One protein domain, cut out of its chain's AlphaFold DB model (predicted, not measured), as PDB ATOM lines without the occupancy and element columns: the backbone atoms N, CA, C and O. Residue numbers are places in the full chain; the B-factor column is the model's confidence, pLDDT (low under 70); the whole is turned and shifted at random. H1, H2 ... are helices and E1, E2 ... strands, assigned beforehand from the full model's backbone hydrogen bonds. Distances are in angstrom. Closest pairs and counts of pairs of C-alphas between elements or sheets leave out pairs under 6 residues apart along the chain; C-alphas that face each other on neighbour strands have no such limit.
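This is residues 27 to 165 of the 177 residues of an uncharacterized protein of Pseudomonas sp. QC2 (UniProt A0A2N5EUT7). A small sheet of three strands, E2, E4 and E3, makes the middle of the domain, with H3, H4 and H5 gathered to one side of it and H2 folded back on H3 as a helical hairpin. A second, very short sheet, E1 and E5, packs on the last turns of H3, while H1 sits by E2 and H6 follows E5; residues 27 to 43 have no named element, and their first residues, with Glu 28 among them, lie at one end of the longest axis, while H2 lies toward the other. The printed part has 139 residues with six named helices and five named strands, in the order H1 E1 H2 H3 E2 H4 H5 E3 E4 E5 H6, and its class is mixed, helices and strands. Both sheets are antiparallel, the larger in the order E2 - E4 - E3. The whole is compact, with a radius of gyration of the C-alphas of 15.2 A and spans of 46 by 32 by 26 A.

In the larger sheet, E4, residues 139 to 143, is the inner strand between the edge strands E2, residues 96 to 99, and E3, residues 128 to 131. E2 and E4 are antiparallel at 150 degrees, with N 97 and O 141 within hydrogen-bond range at 2.8 A. E3 and E4 form a hairpin, antiparallel at 154 degrees, with N 129 and O 142 at 2.8 A. H3, residues 78 to 89, is on this sheet but only grazes it, with residues 84 to 89. H5, residues 112 to 124, also only grazes it, with residues 119 to 123; its closest C-alphas to E3 are those of Leu 122 and Val 128, 5.6 A. E2, H4, residues 101 to 107, H5 and E3 form a split strand-helix-strand unit, two strands running the same way with helices between them along the chain and E4 between them in the sheet, and its crossover is right-handed. H5 touches H3, with residues 79 to 84 of H3 alone, about perpendicular at 82 degrees; the closest C-alphas, of Ala 80 and Ala 118, are 4.3 A apart. H4 touches residues 112 to 116 of H5, closest at the C-alphas of Ala 105 and Gln 112, 5.1 A, at a steep tilt of 69 degrees, only just short of about perpendicular, opposite ways. H2, residues 65 to 73, forms a helical hairpin with H3, at a shallow tilt of 22 degrees; the closest C-alphas are those of Ala 68 and Val 81, 6.1 A. Of these three pairs of helices one is at a shallow tilt, and the packing is only just mostly crossed. E1, residues 61 to 63, and E5, residues 148 to 150, are antiparallel at 176 degrees, with N 62 and O 149 at 2.7 A. The C-alphas of Ala 88 in H3 and Ala 148 in E5 are the closest of these two elements, 5.1 A. H1, residues 44 to 51, only grazes the larger sheet, with residues 44 to 47. H6, residues 153 to 164, is not on that sheet and touches no helix; its closest C-alpha to E5 is that of Arg 156, 6.8 A from Trp 149. Every O i to N i+4 pair is within hydrogen-bond range in H1, H3, H4, H5 and H6, while H2 has 2 of 5 and 6 of 6 O i to N i+3 pairs.

The longest strand, E4, measures 12.7 A from first to last C-alpha, and the longest helix, H5, 18.4 A. H3 measures 16.8 A, H6 16.7 A and H2 13.6 A. C-alpha 139, where E4 begins, is at (9.074, 55.672, 6.157). H1 begins at C-alpha 44, (7.743, 64.631, 0.871), and H6 ends at C-alpha 164, (25.233, 65.768, 18.462).

The two C-alphas farthest apart are those of Glu 28 and Cys 75, 48.2 A. The printed part has no cut, and no link is long. Mean pLDDT of the printed part is 87.5, with residues 27 to 35 under 70.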
ATOM      1  N   ILE A  27       7.486  85.440  -1.159       56.59
ATOM      2  CA  ILE A  27       6.697  84.221  -1.034       56.59
ATOM      3  C   ILE A  27       5.428  84.631  -0.293       56.59
ATOM      4  O   ILE A  27       5.479  84.964   0.889       56.59
ATOM      5  N   GLU A  28       4.307  84.690  -1.008       54.84
ATOM      6  CA  GLU A  28       2.994  84.985  -0.431       54.84
ATOM      7  C   GLU A  28       2.394  83.689   0.117       54.84
ATOM      8  O   GLU A  28       1.601  83.018  -0.536       54.84
ATOM      9  N   VAL A  29       2.835  83.293   1.310       60.09
ATOM     10  CA  VAL A  29       2.302  82.128   2.027       60.09
ATOM     11  C   VAL A  29       1.856  82.581   3.410       60.09
ATOM     12  O   VAL A  29       2.589  83.277   4.112       60.09
ATOM     13  N   TYR A  30       0.643  82.191   3.801       62.22
ATOM     14  CA  TYR A  30       0.141  82.431   5.149       62.22
ATOM     15  C   TYR A  30       0.974  81.637   6.161       62.22
ATOM     16  O   TYR A  30       0.997  80.405   6.138       62.22
ATOM     17  N   VAL A  31       1.653  82.356   7.054       59.78
ATOM     18  CA  VAL A  31       2.337  81.783   8.215       59.78
ATOM     19  C   VAL A  31       1.552  82.199   9.455       59.78
ATOM     20  O   VAL A  31       1.541  83.374   9.818       59.78
ATOM     21  N   GLY A  32       0.858  81.249  10.075       64.31
ATOM     22  CA  GLY A  32      -0.035  81.466  11.212       64.31
ATOM     23  C   GLY A  32      -0.087  80.248  12.134       64.31
ATOM     24  O   GLY A  32       0.779  79.379  12.077       64.31
ATOM     25  N   LEU A  33      -1.105  80.174  12.994       62.44
ATOM     26  CA  LEU A  33      -1.228  79.112  14.006       62.44
ATOM     27  C   LEU A  33      -1.305  77.691  13.411       62.44
ATOM     28  O   LEU A  33      -0.831  76.748  14.039       62.44
ATOM     29  N   ASP A  34      -1.821  77.553  12.187       67.88
ATOM     30  CA  ASP A  34      -1.987  76.262  11.503       67.88
ATOM     31  C   ASP A  34      -0.790  75.873  10.613       67.88
ATOM     32  O   ASP A  34      -0.853  74.897   9.859       67.88
ATOM     33  N   THR A  35       0.313  76.629  10.652       66.00
ATOM     34  CA  THR A  35       1.487  76.328   9.824       66.00
ATOM     35  C   THR A  35       2.147  75.026  10.273       66.00
ATOM     36  O   THR A  35       2.724  74.934  11.356       66.00
ATOM     37  N   LYS A  36       2.113  74.017   9.397       73.00
ATOM     38  CA  LYS A  36       2.798  72.739   9.614       73.00
ATOM     39  C   LYS A  36       4.308  72.955   9.665       73.00
ATOM     40  O   LYS A  36       4.900  73.512   8.741       73.00
ATOM     41  N   LEU A  37       4.948  72.469  10.726       77.75
ATOM     42  CA  LEU A  37       6.405  72.503  10.832       77.75
ATOM     43  C   LEU A  37       7.038  71.374  10.001       77.75
ATOM     44  O   LEU A  37       6.486  70.272   9.946       77.75
ATOM     45  N   PRO A  38       8.257  71.558   9.458       80.62
ATOM     46  CA  PRO A  38       8.974  70.502   8.734       80.62
ATOM     47  C   PRO A  38       9.133  69.194   9.529       80.62
ATOM     48  O   PRO A  38       9.188  68.105   8.966       80.62
ATOM     49  N   THR A  39       9.182  69.273  10.861       78.25
ATOM     50  CA  THR A  39       9.272  68.111  11.760       78.25
ATOM     51  C   THR A  39       7.973  67.303  11.853       78.25
ATOM     52  O   THR A  39       8.022  66.133  12.255       78.25
ATOM     53  N   GLN A  40       6.838  67.898  11.477       83.12
ATOM     54  CA  GLN A  40       5.496  67.310  11.504       83.12
ATOM     55  C   GLN A  40       5.074  66.707  10.157       83.12
ATOM     56  O   GLN A  40       4.087  65.976  10.120       83.12
ATOM     57  N   ALA A  41       5.823  66.958   9.080       85.75
ATOM     58  CA  ALA A  41       5.524  66.429   7.753       85.75
ATOM     59  C   ALA A  41       5.453  64.889   7.731       85.75
ATOM     60  O   ALA A  41       6.304  64.192   8.317       85.75
ATOM     61  N   ARG A  42       4.425  64.369   7.053       87.25
ATOM     62  CA  ARG A  42       4.146  62.929   6.909       87.25
ATOM     63  C   ARG A  42       4.650  62.346   5.592       87.25
ATOM     64  O   ARG A  42       4.849  61.140   5.498       87.25
ATOM     65  N   ASP A  43       4.881  63.191   4.601       90.12
ATOM     66  CA  ASP A  43       5.421  62.813   3.303       90.12
ATOM     67  C   ASP A  43       6.330  63.921   2.747       90.12
ATOM     68  O   ASP A  43       6.605  64.939   3.395       90.12
ATOM     69  N   SER A  44       6.861  63.687   1.547       90.06
ATOM     70  CA  SER A  44       7.743  64.631   0.871       90.06
ATOM     71  C   SER A  44       7.042  65.912   0.429       90.06
ATOM     72  O   SER A  44       7.702  66.946   0.377       90.06
ATOM     73  N   GLU A  45       5.754  65.853   0.092       89.38
ATOM     74  CA  GLU A  45       4.997  66.999  -0.421       89.38
ATOM     75  C   GLU A  45       4.684  67.965   0.722       89.38
ATOM     76  O   GLU A  45       5.084  69.128   0.661       89.38
ATOM     77  N   GLU A  46       4.139  67.452   1.831       88.88
ATOM     78  CA  GLU A  46       3.912  68.216   3.060       88.88
ATOM     79  C   GLU A  46       5.211  68.837   3.588       88.88
ATOM     80  O   GLU A  46       5.201  69.950   4.116       88.88
ATOM     81  N   LEU A  47       6.348  68.138   3.455       89.88
ATOM     82  CA  LEU A  47       7.639  68.692   3.859       89.88
ATOM     83  C   LEU A  47       8.040  69.880   2.985       89.88
ATOM     84  O   LEU A  47       8.542  70.873   3.507       89.88
ATOM     85  N   ILE A  48       7.875  69.772   1.667       88.62
ATOM     86  CA  ILE A  48       8.231  70.853   0.747       88.62
ATOM     87  C   ILE A  48       7.343  72.063   1.021       88.62
ATOM     88  O   ILE A  48       7.880  73.151   1.211       88.62
ATOM     89  N   GLU A  49       6.029  71.875   1.146       86.19
ATOM     90  CA  GLU A  49       5.087  72.942   1.500       86.19
ATOM     91  C   GLU A  49       5.469  73.642   2.808       86.19
ATOM     92  O   GLU A  49       5.544  74.870   2.860       86.19
ATOM     93  N   ALA A  50       5.804  72.864   3.839       86.06
ATOM     94  CA  ALA A  50       6.254  73.389   5.123       86.06
ATOM     95  C   ALA A  50       7.583  74.155   5.033       86.06
ATOM     96  O   ALA A  50       7.870  74.975   5.902       86.06
ATOM     97  N   LEU A  51       8.421  73.886   4.029       86.44
ATOM     98  CA  LEU A  51       9.721  74.535   3.861       86.44
ATOM     99  C   LEU A  51       9.689  75.757   2.942       86.44
ATOM    100  O   LEU A  51      10.519  76.643   3.139       86.44
ATOM    101  N   ILE A  52       8.756  75.829   1.987       84.12
ATOM    102  CA  ILE A  52       8.613  76.952   1.044       84.12
ATOM    103  C   ILE A  52       8.728  78.326   1.731       84.12
ATOM    104  O   ILE A  52       9.533  79.131   1.265       84.12
ATOM    105  N   PRO A  53       8.013  78.626   2.835       79.50
ATOM    106  CA  PRO A  53       8.086  79.956   3.446       79.50
ATOM    107  C   PRO A  53       9.408  80.244   4.177       79.50
ATOM    108  O   PRO A  53       9.712  81.407   4.436       79.50
ATOM    109  N   PHE A  54      10.197  79.220   4.519       77.31
ATOM    110  CA  PHE A  54      11.372  79.362   5.388       77.31
ATOM    111  C   PHE A  54      12.709  79.117   4.683       77.31
ATOM    112  O   PHE A  54      13.745  79.490   5.227       77.31
ATOM    113  N   ASP A  55      12.716  78.474   3.514       80.81
ATOM    114  CA  ASP A  55      13.941  78.042   2.845       80.81
ATOM    115  C   ASP A  55      13.926  78.399   1.353       80.81
ATOM    116  O   ASP A  55      13.361  77.700   0.511       80.81
ATOM    117  N   ALA A  56      14.608  79.491   1.008       79.81
ATOM    118  CA  ALA A  56      14.762  79.931  -0.378       79.81
ATOM    119  C   ALA A  56      15.732  79.049  -1.196       79.81
ATOM    120  O   ALA A  56      15.866  79.230  -2.407       79.81
ATOM    121  N   TRP A  57      16.424  78.097  -0.560       84.31
ATOM    122  CA  TRP A  57      17.491  77.292  -1.154       84.31
ATOM    123  C   TRP A  57      17.129  75.811  -1.262       84.31
ATOM    124  O   TRP A  57      18.018  74.969  -1.383       84.31
ATOM    125  N   LEU A  58      15.839  75.464  -1.301       82.88
ATOM    126  CA  LEU A  58      15.364  74.076  -1.425       82.88
ATOM    127  C   LEU A  58      15.908  73.316  -2.644       82.88
ATOM    128  O   LEU A  58      15.903  72.083  -2.673       82.88
ATOM    129  N   ASN A  59      16.384  74.023  -3.665       83.75
ATOM    130  CA  ASN A  59      17.039  73.437  -4.833       83.75
ATOM    131  C   ASN A  59      18.528  73.107  -4.606       83.75
ATOM    132  O   ASN A  59      19.105  72.343  -5.381       83.75
ATOM    133  N   LYS A  60      19.167  73.652  -3.566       87.75
ATOM    134  CA  LYS A  60      20.572  73.397  -3.242       87.75
ATOM    135  C   LYS A  60      20.700  72.086  -2.484       87.75
ATOM    136  O   LYS A  60      20.105  71.906  -1.426       87.75
ATOM    137  N   LYS A  61      21.501  71.174  -3.033       90.56
ATOM    138  CA  LYS A  61      21.833  69.882  -2.432       90.56
ATOM    139  C   LYS A  61      23.319  69.843  -2.101       90.56
ATOM    140  O   LYS A  61      24.154  70.225  -2.916       90.56
ATOM    141  N   TYR A  62      23.629  69.330  -0.925       90.19
ATOM    142  CA  TYR A  62      24.970  69.165  -0.400       90.19
ATOM    143  C   TYR A  62      25.146  67.703  -0.023       90.19
ATOM    144  O   TYR A  62      24.517  67.213   0.909       90.19
ATOM    145  N   PHE A  63      26.010  67.006  -0.747       89.50
ATOM    146  CA  PHE A  63      26.421  65.644  -0.438       89.50
ATOM    147  C   PHE A  63      27.906  65.512  -0.751       89.50
ATOM    148  O   PHE A  63      28.368  65.981  -1.791       89.50
ATOM    149  N   SER A  64      28.666  64.887   0.147       84.94
ATOM    150  CA  SER A  64      30.085  64.621  -0.082       84.94
ATOM    151  C   SER A  64      30.324  63.123  -0.205       84.94
ATOM    152  O   SER A  64      30.377  62.410   0.797       84.94
ATOM    153  N   ALA A  65      30.534  62.659  -1.439       85.50
ATOM    154  CA  ALA A  65      30.853  61.259  -1.720       85.50
ATOM    155  C   ALA A  65      32.121  60.796  -0.984       85.50
ATOM    156  O   ALA A  65      32.167  59.678  -0.487       85.50
ATOM    157  N   LYS A  66      33.119  61.680  -0.831       87.88
ATOM    158  CA  LYS A  66      34.338  61.393  -0.060       87.88
ATOM    159  C   LYS A  66      34.017  60.979   1.378       87.88
ATOM    160  O   LYS A  66      34.495  59.949   1.831       87.88
ATOM    161  N   LYS A  67      33.148  61.735   2.057       86.75
ATOM    162  CA  LYS A  67      32.734  61.428   3.433       86.75
ATOM    163  C   LYS A  67      31.973  60.104   3.517       86.75
ATOM    164  O   LYS A  67      32.155  59.359   4.468       86.75
ATOM    165  N   ALA A  68      31.143  59.799   2.519       85.31
ATOM    166  CA  ALA A  68      30.458  58.510   2.453       85.31
ATOM    167  C   ALA A  68      31.442  57.343   2.245       85.31
ATOM    168  O   ALA A  68      31.260  56.289   2.840       85.31
ATOM    169  N   LEU A  69      32.503  57.528   1.453       87.50
ATOM    170  CA  LEU A  69      33.550  56.518   1.266       87.50
ATOM    171  C   LEU A  69      34.407  56.313   2.518       87.50
ATOM    172  O   LEU A  69      34.838  55.189   2.772       87.50
ATOM    173  N   ASP A  70      34.620  57.357   3.324       89.38
ATOM    174  CA  ASP A  70      35.337  57.234   4.597       89.38
ATOM    175  C   ASP A  70      34.635  56.266   5.571       89.38
ATOM    176  O   ASP A  70      35.305  55.645   6.392       89.38
ATOM    177  N   LEU A  71      33.327  56.019   5.418       87.06
ATOM    178  CA  LEU A  71      32.606  55.009   6.204       87.06
ATOM    179  C   LEU A  71      33.088  53.576   5.959       87.06
ATOM    180  O   LEU A  71      33.022  52.740   6.858       87.06
ATOM    181  N   LEU A  72      33.616  53.277   4.767       87.69
ATOM    182  CA  LEU A  72      34.213  51.963   4.499       87.69
ATOM    183  C   LEU A  72      35.430  51.716   5.399       87.69
ATOM    184  O   LEU A  72      35.712  50.576   5.756       87.69
ATOM    185  N   ARG A  73      36.134  52.784   5.803       87.94
ATOM    186  CA  ARG A  73      37.271  52.702   6.731       87.94
ATOM    187  C   ARG A  73      36.824  52.471   8.172       87.94
ATOM    188  O   ARG A  73      37.599  51.947   8.962       87.94
ATOM    189  N   THR A  74      35.584  52.822   8.507       82.19
ATOM    190  CA  THR A  74      34.979  52.626   9.832       82.19
ATOM    191  C   THR A  74      34.078  51.387   9.879       82.19
ATOM    192  O   THR A  74      33.081  51.369  10.597       82.19
ATOM    193  N   CYS A  75      34.407  50.355   9.094       82.50
ATOM    194  CA  CYS A  75      33.703  49.069   9.035       82.50
ATOM    195  C   CYS A  75      32.260  49.110   8.491       82.50
ATOM    196  O   CYS A  75      31.520  48.144   8.678       82.50
ATOM    197  N   ALA A  76      31.832  50.173   7.795       87.56
ATOM    198  CA  ALA A  76      30.535  50.154   7.117       87.56
ATOM    199  C   ALA A  76      30.564  49.208   5.912       87.56
ATOM    200  O   ALA A  76      31.541  49.133   5.165       87.56
ATOM    201  N   THR A  77      29.459  48.501   5.689       90.44
ATOM    202  CA  THR A  77      29.330  47.616   4.531       90.44
ATOM    203  C   THR A  77      29.198  48.425   3.236       90.44
ATOM    204  O   THR A  77      28.673  49.540   3.223       90.44
ATOM    205  N   LYS A  78      29.609  47.844   2.100       91.31
ATOM    206  CA  LYS A  78      29.397  48.454   0.771       91.31
ATOM    207  C   LYS A  78      27.931  48.854   0.564       91.31
ATOM    208  O   LYS A  78      27.646  49.959   0.112       91.31
ATOM    209  N   ASN A  79      27.005  47.979   0.964       92.06
ATOM    210  CA  ASN A  79      25.569  48.225   0.855       92.06
ATOM    211  C   ASN A  79      25.115  49.402   1.729       92.06
ATOM    212  O   ASN A  79      24.273  50.175   1.277       92.06
ATOM    213  N   ALA A  80      25.683  49.590   2.926       93.06
ATOM    214  CA  ALA A  80      25.430  50.770   3.756       93.06
ATOM    215  C   ALA A  80      25.861  52.060   3.048       93.06
ATOM    216  O   ALA A  80      25.085  53.011   2.978       93.06
ATOM    217  N   VAL A  81      27.042  52.079   2.428       93.38
ATOM    218  CA  VAL A  81      27.534  53.266   1.707       93.38
ATOM    219  C   VAL A  81      26.699  53.574   0.462       93.38
ATOM    220  O   VAL A  81      26.353  54.735   0.229       93.38
ATOM    221  N   CYS A  82      26.319  52.554  -0.313       93.62
ATOM    222  CA  CYS A  82      25.408  52.712  -1.451       93.62
ATOM    223  C   CYS A  82      24.033  53.228  -1.003       93.62
ATOM    224  O   CYS A  82      23.525  54.193  -1.574       93.62
ATOM    225  N   THR A  83      23.472  52.646   0.062       94.38
ATOM    226  CA  THR A  83      22.186  53.068   0.635       94.38
ATOM    227  C   THR A  83      22.237  54.523   1.099       94.38
ATOM    228  O   THR A  83      21.380  55.318   0.717       94.38
ATOM    229  N   LEU A  84      23.272  54.911   1.852       94.62
ATOM    230  CA  LEU A  84      23.464  56.292   2.300       94.62
ATOM    231  C   LEU A  84      23.582  57.259   1.120       94.62
ATOM    232  O   LEU A  84      22.963  58.320   1.133       94.62
ATOM    233  N   SER A  85      24.359  56.895   0.100       94.00
ATOM    234  CA  SER A  85      24.564  57.734  -1.084       94.00
ATOM    235  C   SER A  85      23.253  57.976  -1.830       94.00
ATOM    236  O   SER A  85      22.954  59.112  -2.195       94.00
ATOM    237  N   HIS A  86      22.434  56.934  -1.994       94.56
ATOM    238  CA  HIS A  86      21.122  57.062  -2.620       94.56
ATOM    239  C   HIS A  86      20.169  57.934  -1.792       94.56
ATOM    240  O   HIS A  86      19.522  58.827  -2.343       94.56
ATOM    241  N   LEU A  87      20.107  57.734  -0.470       94.62
ATOM    242  CA  LEU A  87      19.302  58.577   0.422       94.62
ATOM    243  C   LEU A  87      19.728  60.049   0.341       94.62
ATOM    244  O   LEU A  87      18.885  60.931   0.200       94.62
ATOM    245  N   ALA A  88      21.034  60.312   0.371       93.06
ATOM    246  CA  ALA A  88      21.600  61.655   0.337       93.06
ATOM    247  C   ALA A  88      21.289  62.422  -0.958       93.06
ATOM    248  O   ALA A  88      21.048  63.630  -0.927       93.06
ATOM    249  N   GLN A  89      21.277  61.736  -2.101       91.50
ATOM    250  CA  GLN A  89      20.952  62.349  -3.393       91.50
ATOM    251  C   GLN A  89      19.451  62.648  -3.540       91.50
ATOM    252  O   GLN A  89      19.061  63.609  -4.219       91.50
ATOM    253  N   ASN A  90      18.616  61.860  -2.857       93.56
ATOM    254  CA  ASN A  90      17.160  61.877  -2.972       93.56
ATOM    255  C   ASN A  90      16.446  62.481  -1.753       93.56
ATOM    256  O   ASN A  90      15.266  62.219  -1.541       93.56
ATOM    257  N   LEU A  91      17.130  63.308  -0.958       93.56
ATOM    258  CA  LEU A  91      16.498  64.039   0.143       93.56
ATOM    259  C   LEU A  91      15.351  64.922  -0.371       93.56
ATOM    260  O   LEU A  91      15.521  65.688  -1.327       93.56
ATOM    261  N   SER A  92      14.198  64.853   0.293       91.31
ATOM    262  CA  SER A  92      13.013  65.661  -0.021       91.31
ATOM    263  C   SER A  92      13.220  67.119   0.401       91.31
ATOM    264  O   SER A  92      12.900  68.032  -0.353       91.31
ATOM    265  N   GLY A  93      13.864  67.337   1.550       89.56
ATOM    266  CA  GLY A  93      14.215  68.653   2.083       89.56
ATOM    267  C   GLY A  93      14.987  68.522   3.394       89.56
ATOM    268  O   GLY A  93      14.836  67.529   4.110       89.56
ATOM    269  N   ARG A  94      15.842  69.500   3.706       90.31
ATOM    270  CA  ARG A  94      16.802  69.443   4.820       90.31
ATOM    271  C   ARG A  94      17.587  68.137   4.784       90.31
ATOM    272  O   ARG A  94      18.272  67.864   3.808       90.31
ATOM    273  N   ASN A  95      17.464  67.312   5.812       93.44
ATOM    274  CA  ASN A  95      18.086  66.001   5.918       93.44
ATOM    275  C   ASN A  95      17.062  64.855   5.963       93.44
ATOM    276  O   ASN A  95      17.368  63.777   6.475       93.44
ATOM    277  N   TYR A  96      15.852  65.077   5.446       93.69
ATOM    278  CA  TYR A  96      14.776  64.090   5.443       93.69
ATOM    279  C   TYR A  96      14.614  63.418   4.084       93.69
ATOM    280  O   TYR A  96      14.605  64.063   3.034       93.69
ATOM    281  N   TRP A  97      14.415  62.110   4.138       95.12
ATOM    282  CA  TRP A  97      13.976  61.272   3.039       95.12
ATOM    283  C   TRP A  97      12.657  60.600   3.418       95.12
ATOM    284  O   TRP A  97      12.491  60.154   4.559       95.12
ATOM    285  N   PHE A  98      11.742  60.507   2.457       93.56
ATOM    286  CA  PHE A  98      10.486  59.778   2.585       93.56
ATOM    287  C   PHE A  98      10.381  58.742   1.472       93.56
ATOM    288  O   PHE A  98      10.650  59.042   0.311       93.56
ATOM    289  N   GLY A  99       9.956  57.534   1.824       92.44
ATOM    290  CA  GLY A  99       9.639  56.498   0.850       92.44
ATOM    291  C   GLY A  99       9.438  55.131   1.489       92.44
ATOM    292  O   GLY A  99       9.468  54.978   2.715       92.44
ATOM    293  N   ARG A 100       9.220  54.116   0.654       92.00
ATOM    294  CA  ARG A 100       9.163  52.719   1.092       92.00
ATOM    295  C   ARG A 100      10.524  52.063   0.904       92.00
ATOM    296  O   ARG A 100      11.242  52.340  -0.053       92.00
ATOM    297  N   ILE A 101      10.866  51.155   1.813       91.88
ATOM    298  CA  ILE A 101      12.132  50.411   1.753       91.88
ATOM    299  C   ILE A 101      12.148  49.471   0.536       91.88
ATOM    300  O   ILE A 101      13.203  49.235  -0.040       91.88
ATOM    301  N   GLU A 102      10.982  48.992   0.096       91.56
ATOM    302  CA  GLU A 102      10.830  48.213  -1.141       91.56
ATOM    303  C   GLU A 102      11.259  49.003  -2.384       91.56
ATOM    304  O   GLU A 102      11.999  48.486  -3.218       91.56
ATOM    305  N   ASP A 103      10.846  50.266  -2.490       92.25
ATOM    306  CA  ASP A 103      11.211  51.127  -3.618       92.25
ATOM    307  C   ASP A 103      12.699  51.488  -3.571       92.25
ATOM    308  O   ASP A 103      13.375  51.496  -4.598       92.25
ATOM    309  N   LEU A 104      13.240  51.693  -2.366       93.06
ATOM    310  CA  LEU A 104      14.675  51.877  -2.150       93.06
ATOM    311  C   LEU A 104      15.482  50.640  -2.581       93.06
ATOM    312  O   LEU A 104      16.530  50.777  -3.206       93.06
ATOM    313  N   ALA A 105      14.991  49.439  -2.274       94.06
ATOM    314  CA  ALA A 105      15.612  48.179  -2.666       94.06
ATOM    315  C   ALA A 105      15.626  47.990  -4.187       94.06
ATOM    316  O   ALA A 105      16.662  47.633  -4.745       94.06
ATOM    317  N   LYS A 106      14.513  48.312  -4.857       94.12
ATOM    318  CA  LYS A 106      14.425  48.313  -6.325       94.12
ATOM    319  C   LYS A 106      15.383  49.324  -6.955       94.12
ATOM    320  O   LYS A 106      16.088  48.978  -7.893       94.12
ATOM    321  N   ALA A 107      15.446  50.545  -6.425       92.62
ATOM    322  CA  ALA A 107      16.324  51.593  -6.952       92.62
ATOM    323  C   ALA A 107      17.818  51.252  -6.823       92.62
ATOM    324  O   ALA A 107      18.628  51.680  -7.641       92.62
ATOM    325  N   LEU A 108      18.184  50.478  -5.799       92.31
ATOM    326  CA  LEU A 108      19.551  50.021  -5.548       92.31
ATOM    327  C   LEU A 108      19.880  48.668  -6.196       92.31
ATOM    328  O   LEU A 108      20.987  48.175  -5.981       92.31
ATOM    329  N   ASP A 109      18.933  48.046  -6.904       93.75
ATOM    330  CA  ASP A 109      19.038  46.670  -7.415       93.75
ATOM    331  C   ASP A 109      19.590  45.689  -6.359       93.75
ATOM    332  O   ASP A 109      20.510  44.902  -6.575       93.75
ATOM    333  N   THR A 110      19.090  45.819  -5.129       92.12
ATOM    334  CA  THR A 110      19.608  45.105  -3.960       92.12
ATOM    335  C   THR A 110      18.451  44.428  -3.227       92.12
ATOM    336  O   THR A 110      17.407  45.052  -3.037       92.12
ATOM    337  N   PRO A 111      18.602  43.182  -2.733       94.19
ATOM    338  CA  PRO A 111      17.545  42.529  -1.968       94.19
ATOM    339  C   PRO A 111      17.102  43.374  -0.769       94.19
ATOM    340  O   PRO A 111      17.939  43.862  -0.006       94.19
ATOM    341  N   GLN A 112      15.791  43.480  -0.538       93.94
ATOM    342  CA  GLN A 112      15.228  44.290   0.552       93.94
ATOM    343  C   GLN A 112      15.843  43.953   1.918       93.94
ATOM    344  O   GLN A 112      16.167  44.847   2.694       93.94
ATOM    345  N   ARG A 113      16.099  42.666   2.192       94.44
ATOM    346  CA  ARG A 113      16.760  42.213   3.428       94.44
ATOM    347  C   ARG A 113      18.169  42.794   3.600       94.44
ATOM    348  O   ARG A 113      18.590  43.056   4.724       94.44
ATOM    349  N   SER A 114      18.900  42.976   2.503       93.56
ATOM    350  CA  SER A 114      20.238  43.571   2.505       93.56
ATOM    351  C   SER A 114      20.177  45.081   2.726       93.56
ATOM    352  O   SER A 114      21.006  45.600   3.469       93.56
ATOM    353  N   VAL A 115      19.176  45.767   2.163       94.56
ATOM    354  CA  VAL A 115      18.924  47.193   2.434       94.56
ATOM    355  C   VAL A 115      18.515  47.410   3.890       94.56
ATOM    356  O   VAL A 115      19.035  48.302   4.547       94.56
ATOM    357  N   GLU A 116      17.659  46.555   4.445       95.19
ATOM    358  CA  GLU A 116      17.281  46.602   5.863       95.19
ATOM    359  C   GLU A 116      18.481  46.439   6.800       95.19
ATOM    360  O   GLU A 116      18.611  47.169   7.782       95.19
ATOM    361  N   ARG A 117      19.385  45.499   6.493       94.69
ATOM    362  CA  ARG A 117      20.645  45.341   7.238       94.69
ATOM    363  C   ARG A 117      21.530  46.574   7.104       94.69
ATOM    364  O   ARG A 117      21.970  47.096   8.115       94.69
ATOM    365  N   ALA A 118      21.706  47.081   5.886       94.25
ATOM    366  CA  ALA A 118      22.462  48.301   5.631       94.25
ATOM    367  C   ALA A 118      21.905  49.508   6.406       94.25
ATOM    368  O   ALA A 118      22.669  50.278   6.978       94.25
ATOM    369  N   LEU A 119      20.580  49.660   6.481       94.81
ATOM    370  CA  LEU A 119      19.938  50.707   7.275       94.81
ATOM    371  C   LEU A 119      20.187  50.517   8.775       94.81
ATOM    372  O   LEU A 119      20.495  51.493   9.449       94.81
ATOM    373  N   LYS A 120      20.115  49.283   9.291       94.56
ATOM    374  CA  LYS A 120      20.454  48.986  10.695       94.56
ATOM    375  C   LYS A 120      21.924  49.270  11.017       94.56
ATOM    376  O   LYS A 120      22.209  49.786  12.093       94.56
ATOM    377  N   ASP A 121      22.838  48.975  10.095       93.31
ATOM    378  CA  ASP A 121      24.261  49.301  10.242       93.31
ATOM    379  C   ASP A 121      24.466  50.826  10.303       93.31
ATOM    380  O   ASP A 121      25.189  51.335  11.153       93.31
ATOM    381  N   LEU A 122      23.785  51.587   9.440       93.62
ATOM    382  CA  LEU A 122      23.848  53.055   9.463       93.62
ATOM    383  C   LEU A 122      23.214  53.658  10.729       93.62
ATOM    384  O   LEU A 122      23.666  54.703  11.203       93.62
ATOM    385  N   GLU A 123      22.176  53.024  11.273       94.31
ATOM    386  CA  GLU A 123      21.558  53.414  12.546       94.31
ATOM    387  C   GLU A 123      22.485  53.159  13.734       94.31
ATOM    388  O   GLU A 123      22.625  54.036  14.586       94.31
ATOM    389  N   SER A 124      23.153  52.002  13.782       91.88
ATOM    390  CA  SER A 124      24.089  51.677  14.867       91.88
ATOM    391  C   SER A 124      25.298  52.618  14.888       91.88
ATOM    392  O   SER A 124      25.813  52.940  15.956       91.88
ATOM    393  N   MET A 125      25.688  53.141  13.723       90.69
ATOM    394  CA  MET A 125      26.721  54.171  13.573       90.69
ATOM    395  C   MET A 125      26.213  55.607  13.812       90.69
ATOM    396  O   MET A 125      26.976  56.557  13.644       90.69
ATOM    397  N   ASN A 126      24.937  55.799  14.175       91.56
ATOM    398  CA  ASN A 126      24.294  57.111  14.340       91.56
ATOM    399  C   ASN A 126      24.425  58.029  13.099       91.56
ATOM    400  O   ASN A 126      24.506  59.256  13.207       91.56
ATOM    401  N   ILE A 127      24.448  57.437  11.901       93.44
ATOM    402  CA  ILE A 127      24.496  58.156  10.615       93.44
ATOM    403  C   ILE A 127      23.080  58.446  10.117       93.44
ATOM    404  O   ILE A 127      22.838  59.447   9.442       93.44
ATOM    405  N   VAL A 128      22.136  57.565  10.443       95.06
ATOM    406  CA  VAL A 128      20.743  57.647  10.013       95.06
ATOM    407  C   VAL A 128      19.821  57.358  11.197       95.06
ATOM    408  O   VAL A 128      20.154  56.563  12.068       95.06
ATOM    409  N   LYS A 129      18.646  57.993  11.224       94.25
ATOM    410  CA  LYS A 129      17.554  57.698  12.162       94.25
ATOM    411  C   LYS A 129      16.287  57.394  11.374       94.25
ATOM    412  O   LYS A 129      15.872  58.215  10.554       94.25
ATOM    413  N   ARG A 130      15.650  56.246  11.615       92.94
ATOM    414  CA  ARG A 130      14.343  55.925  11.022       92.94
ATOM    415  C   ARG A 130      13.207  56.250  11.980       92.94
ATOM    416  O   ARG A 130      13.285  56.006  13.181       92.94
ATOM    417  N   LYS A 131      12.114  56.768  11.427       89.38
ATOM    418  CA  LYS A 131      10.835  56.931  12.116       89.38
ATOM    419  C   LYS A 131       9.738  56.318  11.254       89.38
ATOM    420  O   LYS A 131       9.436  56.822  10.173       89.38
ATOM    421  N   ALA A 132       9.132  55.243  11.749       83.31
ATOM    422  CA  ALA A 132       7.915  54.704  11.158       83.31
ATOM    423  C   ALA A 132       6.755  55.680  11.416       83.31
ATOM    424  O   ALA A 132       6.571  56.135  12.546       83.31
ATOM    425  N   GLN A 133       5.986  56.016  10.380       79.38
ATOM    426  CA  GLN A 133       4.871  56.972  10.464       79.38
ATOM    427  C   GLN A 133       3.497  56.284  10.392       79.38
ATOM    428  O   GLN A 133       2.507  56.885   9.999       79.38
ATOM    429  N   GLY A 134       3.408  55.025  10.832       79.81
ATOM    430  CA  GLY A 134       2.207  54.197  10.687       79.81
ATOM    431  C   GLY A 134       2.162  53.477   9.334       79.81
ATOM    432  O   GLY A 134       2.999  53.704   8.468       79.81
ATOM    433  N   ARG A 135       1.199  52.564   9.158       77.38
ATOM    434  CA  ARG A 135       1.169  51.629   8.012       77.38
ATOM    435  C   ARG A 135       0.876  52.296   6.660       77.38
ATOM    436  O   ARG A 135       1.256  51.754   5.629       77.38
ATOM    437  N   GLN A 136       0.173  53.427   6.664       81.44
ATOM    438  CA  GLN A 136      -0.262  54.123   5.445       81.44
ATOM    439  C   GLN A 136       0.765  55.139   4.928       81.44
ATOM    440  O   GLN A 136       0.745  55.469   3.746       81.44
ATOM    441  N   TRP A 137       1.667  55.608   5.791       84.94
ATOM    442  CA  TRP A 137       2.599  56.690   5.483       84.94
ATOM    443  C   TRP A 137       3.981  56.154   5.093       84.94
ATOM    444  O   TRP A 137       4.372  55.066   5.534       84.94
ATOM    445  N   PRO A 138       4.741  56.889   4.260       88.38
ATOM    446  CA  PRO A 138       6.103  56.509   3.921       88.38
ATOM    447  C   PRO A 138       6.995  56.455   5.168       88.38
ATOM    448  O   PRO A 138       6.755  57.107   6.185       88.38
ATOM    449  N   THR A 139       8.067  55.668   5.096       91.56
ATOM    450  CA  THR A 139       9.074  55.672   6.157       91.56
ATOM    451  C   THR A 139       9.848  56.974   6.084       91.56
ATOM    452  O   THR A 139      10.386  57.319   5.029       91.56
ATOM    453  N   ARG A 140       9.949  57.673   7.216       93.81
ATOM    454  CA  ARG A 140      10.792  58.855   7.329       93.81
ATOM    455  C   ARG A 140      12.186  58.446   7.768       93.81
ATOM    456  O   ARG A 140      12.362  57.859   8.836       93.81
ATOM    457  N   ILE A 141      13.172  58.798   6.961       94.81
ATOM    458  CA  ILE A 141      14.581  58.560   7.240       94.81
ATOM    459  C   ILE A 141      15.277  59.911   7.366       94.81
ATOM    460  O   ILE A 141      15.253  60.721   6.444       94.81
ATOM    461  N   THR A 142      15.886  60.166   8.517       94.62
ATOM    462  CA  THR A 142      16.682  61.369   8.758       94.62
ATOM    463  C   THR A 142      18.156  61.016   8.641       94.62
ATOM    464  O   THR A 142      18.645  60.154   9.369       94.62
ATOM    465  N   VAL A 143      18.865  61.678   7.734       94.81
ATOM    466  CA  VAL A 143      20.308  61.505   7.535       94.81
ATOM    467  C   VAL A 143      21.060  62.505   8.411       94.81
ATOM    468  O   VAL A 143      20.603  63.624   8.644       94.81
ATOM    469  N   HIS A 144      22.227  62.130   8.915       93.81
ATOM    470  CA  HIS A 144      23.065  63.043   9.673       93.81
ATOM    471  C   HIS A 144      23.481  64.247   8.789       93.81
ATOM    472  O   HIS A 144      24.070  64.042   7.719       93.81
ATOM    473  N   PRO A 145      23.250  65.505   9.236       92.44
ATOM    474  CA  PRO A 145      23.497  66.717   8.436       92.44
ATOM    475  C   PRO A 145      24.932  66.911   7.924       92.44
ATOM    476  O   PRO A 145      25.156  67.673   6.986       92.44
ATOM    477  N   TRP A 146      25.916  66.221   8.517       90.56
ATOM    478  CA  TRP A 146      27.298  66.219   8.035       90.56
ATOM    479  C   TRP A 146      27.384  65.616   6.626       90.56
ATOM    480  O   TRP A 146      28.070  66.157   5.749       90.56
ATOM    481  N   TYR A 147      26.713  64.479   6.419       91.06
ATOM    482  CA  TYR A 147      26.819  63.696   5.190       91.06
ATOM    483  C   TYR A 147      25.989  64.294   4.068       91.06
ATOM    484  O   TYR A 147      26.475  64.380   2.937       91.06
ATOM    485  N   ALA A 148      24.759  64.704   4.380       93.62
ATOM    486  CA  ALA A 148      23.811  65.163   3.383       93.62
ATOM    487  C   ALA A 148      22.885  66.259   3.922       93.62
ATOM    488  O   ALA A 148      22.384  66.171   5.044       93.62
ATOM    489  N   TRP A 149      22.644  67.274   3.095       94.19
ATOM    490  CA  TRP A 149      21.723  68.368   3.381       94.19
ATOM    491  C   TRP A 149      21.116  68.934   2.097       94.19
ATOM    492  O   TRP A 149      21.779  69.000   1.064       94.19
ATOM    493  N   ARG A 150      19.869  69.391   2.160       92.50
ATOM    494  CA  ARG A 150      19.164  70.072   1.078       92.50
ATOM    495  C   ARG A 150      18.469  71.314   1.627       92.50
ATOM    496  O   ARG A 150      17.650  71.176   2.524       92.50
ATOM    497  N   GLY A 151      18.743  72.491   1.084       90.19
ATOM    498  CA  GLY A 151      18.239  73.745   1.649       90.19
ATOM    499  C   GLY A 151      19.329  74.621   2.252       90.19
ATOM    500  O   GLY A 151      20.519  74.436   1.979       90.19
ATOM    501  N   ASP A 152      18.917  75.560   3.094       87.69
ATOM    502  CA  ASP A 152      19.795  76.549   3.718       87.69
ATOM    503  C   ASP A 152      20.839  75.920   4.657       87.69
ATOM    504  O   ASP A 152      20.523  75.096   5.518       87.69
ATOM    505  N   LEU A 153      22.096  76.347   4.527       86.31
ATOM    506  CA  LEU A 153      23.203  75.885   5.359       86.31
ATOM    507  C   LEU A 153      23.119  76.392   6.802       86.31
ATOM    508  O   LEU A 153      23.602  75.693   7.690       86.31
ATOM    509  N   GLN A 154      22.470  77.531   7.070       83.81
ATOM    510  CA  GLN A 154      22.265  77.973   8.454       83.81
ATOM    511  C   GLN A 154      21.408  76.961   9.231       83.81
ATOM    512  O   GLN A 154      21.720  76.608  10.370       83.81
ATOM    513  N   GLY A 155      20.375  76.411   8.583       83.19
ATOM    514  CA  GLY A 155      19.560  75.335   9.149       83.19
ATOM    515  C   GLY A 155      20.333  74.027   9.351       83.19
ATOM    516  O   GLY A 155      20.025  73.270  10.274       83.19
ATOM    517  N   ARG A 156      21.358  73.765   8.527       88.25
ATOM    518  CA  ARG A 156      22.204  72.569   8.647       88.25
ATOM    519  C   ARG A 156      23.005  72.580   9.938       88.25
ATOM    520  O   ARG A 156      23.092  71.546  10.590       88.25
ATOM    521  N   ASP A 157      23.601  73.715  10.287       85.69
ATOM    522  CA  ASP A 157      24.498  73.809  11.440       85.69
ATOM    523  C   ASP A 157      23.715  73.690  12.765       85.69
ATOM    524  O   ASP A 157      24.166  73.015  13.696       85.69
ATOM    525  N   ALA A 158      22.488  74.227  12.812       85.62
ATOM    526  CA  ALA A 158      21.550  73.985  13.910       85.62
ATOM    527  C   ALA A 158      21.180  72.494  14.012       85.62
ATOM    528  O   ALA A 158      21.384  71.872  15.051       85.62
ATOM    529  N   ALA A 159      20.750  71.879  12.904       86.88
ATOM    530  CA  ALA A 159      20.406  70.457  12.879       86.88
ATOM    531  C   ALA A 159      21.600  69.541  13.211       86.88
ATOM    532  O   ALA A 159      21.418  68.453  13.753       86.88
ATOM    533  N   TYR A 160      22.822  69.949  12.862       89.06
ATOM    534  CA  TYR A 160      24.052  69.243  13.210       89.06
ATOM    535  C   TYR A 160      24.314  69.291  14.720       89.06
ATOM    536  O   TYR A 160      24.615  68.255  15.311       89.06
ATOM    537  N   SER A 161      24.139  70.458  15.342       85.75
ATOM    538  CA  SER A 161      24.285  70.639  16.794       85.75
ATOM    539  C   SER A 161      23.247  69.815  17.561       85.75
ATOM    540  O   SER A 161      23.613  69.040  18.449       85.75
ATOM    541  N   ASP A 162      21.983  69.866  17.125       86.31
ATOM    542  CA  ASP A 162      20.894  69.046  17.664       86.31
ATOM    543  C   ASP A 162      21.193  67.545  17.533       86.31
ATOM    544  O   ASP A 162      20.922  66.760  18.441       86.31
ATOM    545  N   TRP A 163      21.783  67.121  16.408       89.94
ATOM    546  CA  TRP A 163      22.145  65.720  16.185       89.94
ATOM    547  C   TRP A 163      23.192  65.217  17.179       89.94
ATOM    548  O   TRP A 163      23.094  64.077  17.638       89.94
ATOM    549  N   LEU A 164      24.181  66.058  17.490       86.50
ATOM    550  CA  LEU A 164      25.233  65.768  18.462       86.50
ATOM    551  C   LEU A 164      24.756  65.897  19.917       86.50
ATOM    552  O   LEU A 164      25.510  65.563  20.826       86.50
ATOM    553  N   GLY A 165      23.529  66.376  20.150       80.06
ATOM    554  CA  GLY A 165      23.032  66.681  21.492       80.06
ATOM    555  C   GLY A 165      23.723  67.893  22.123       80.06
ATOM    556  O   GLY A 165      23.625  68.096  23.331       80.06
TER     557      GLY A 165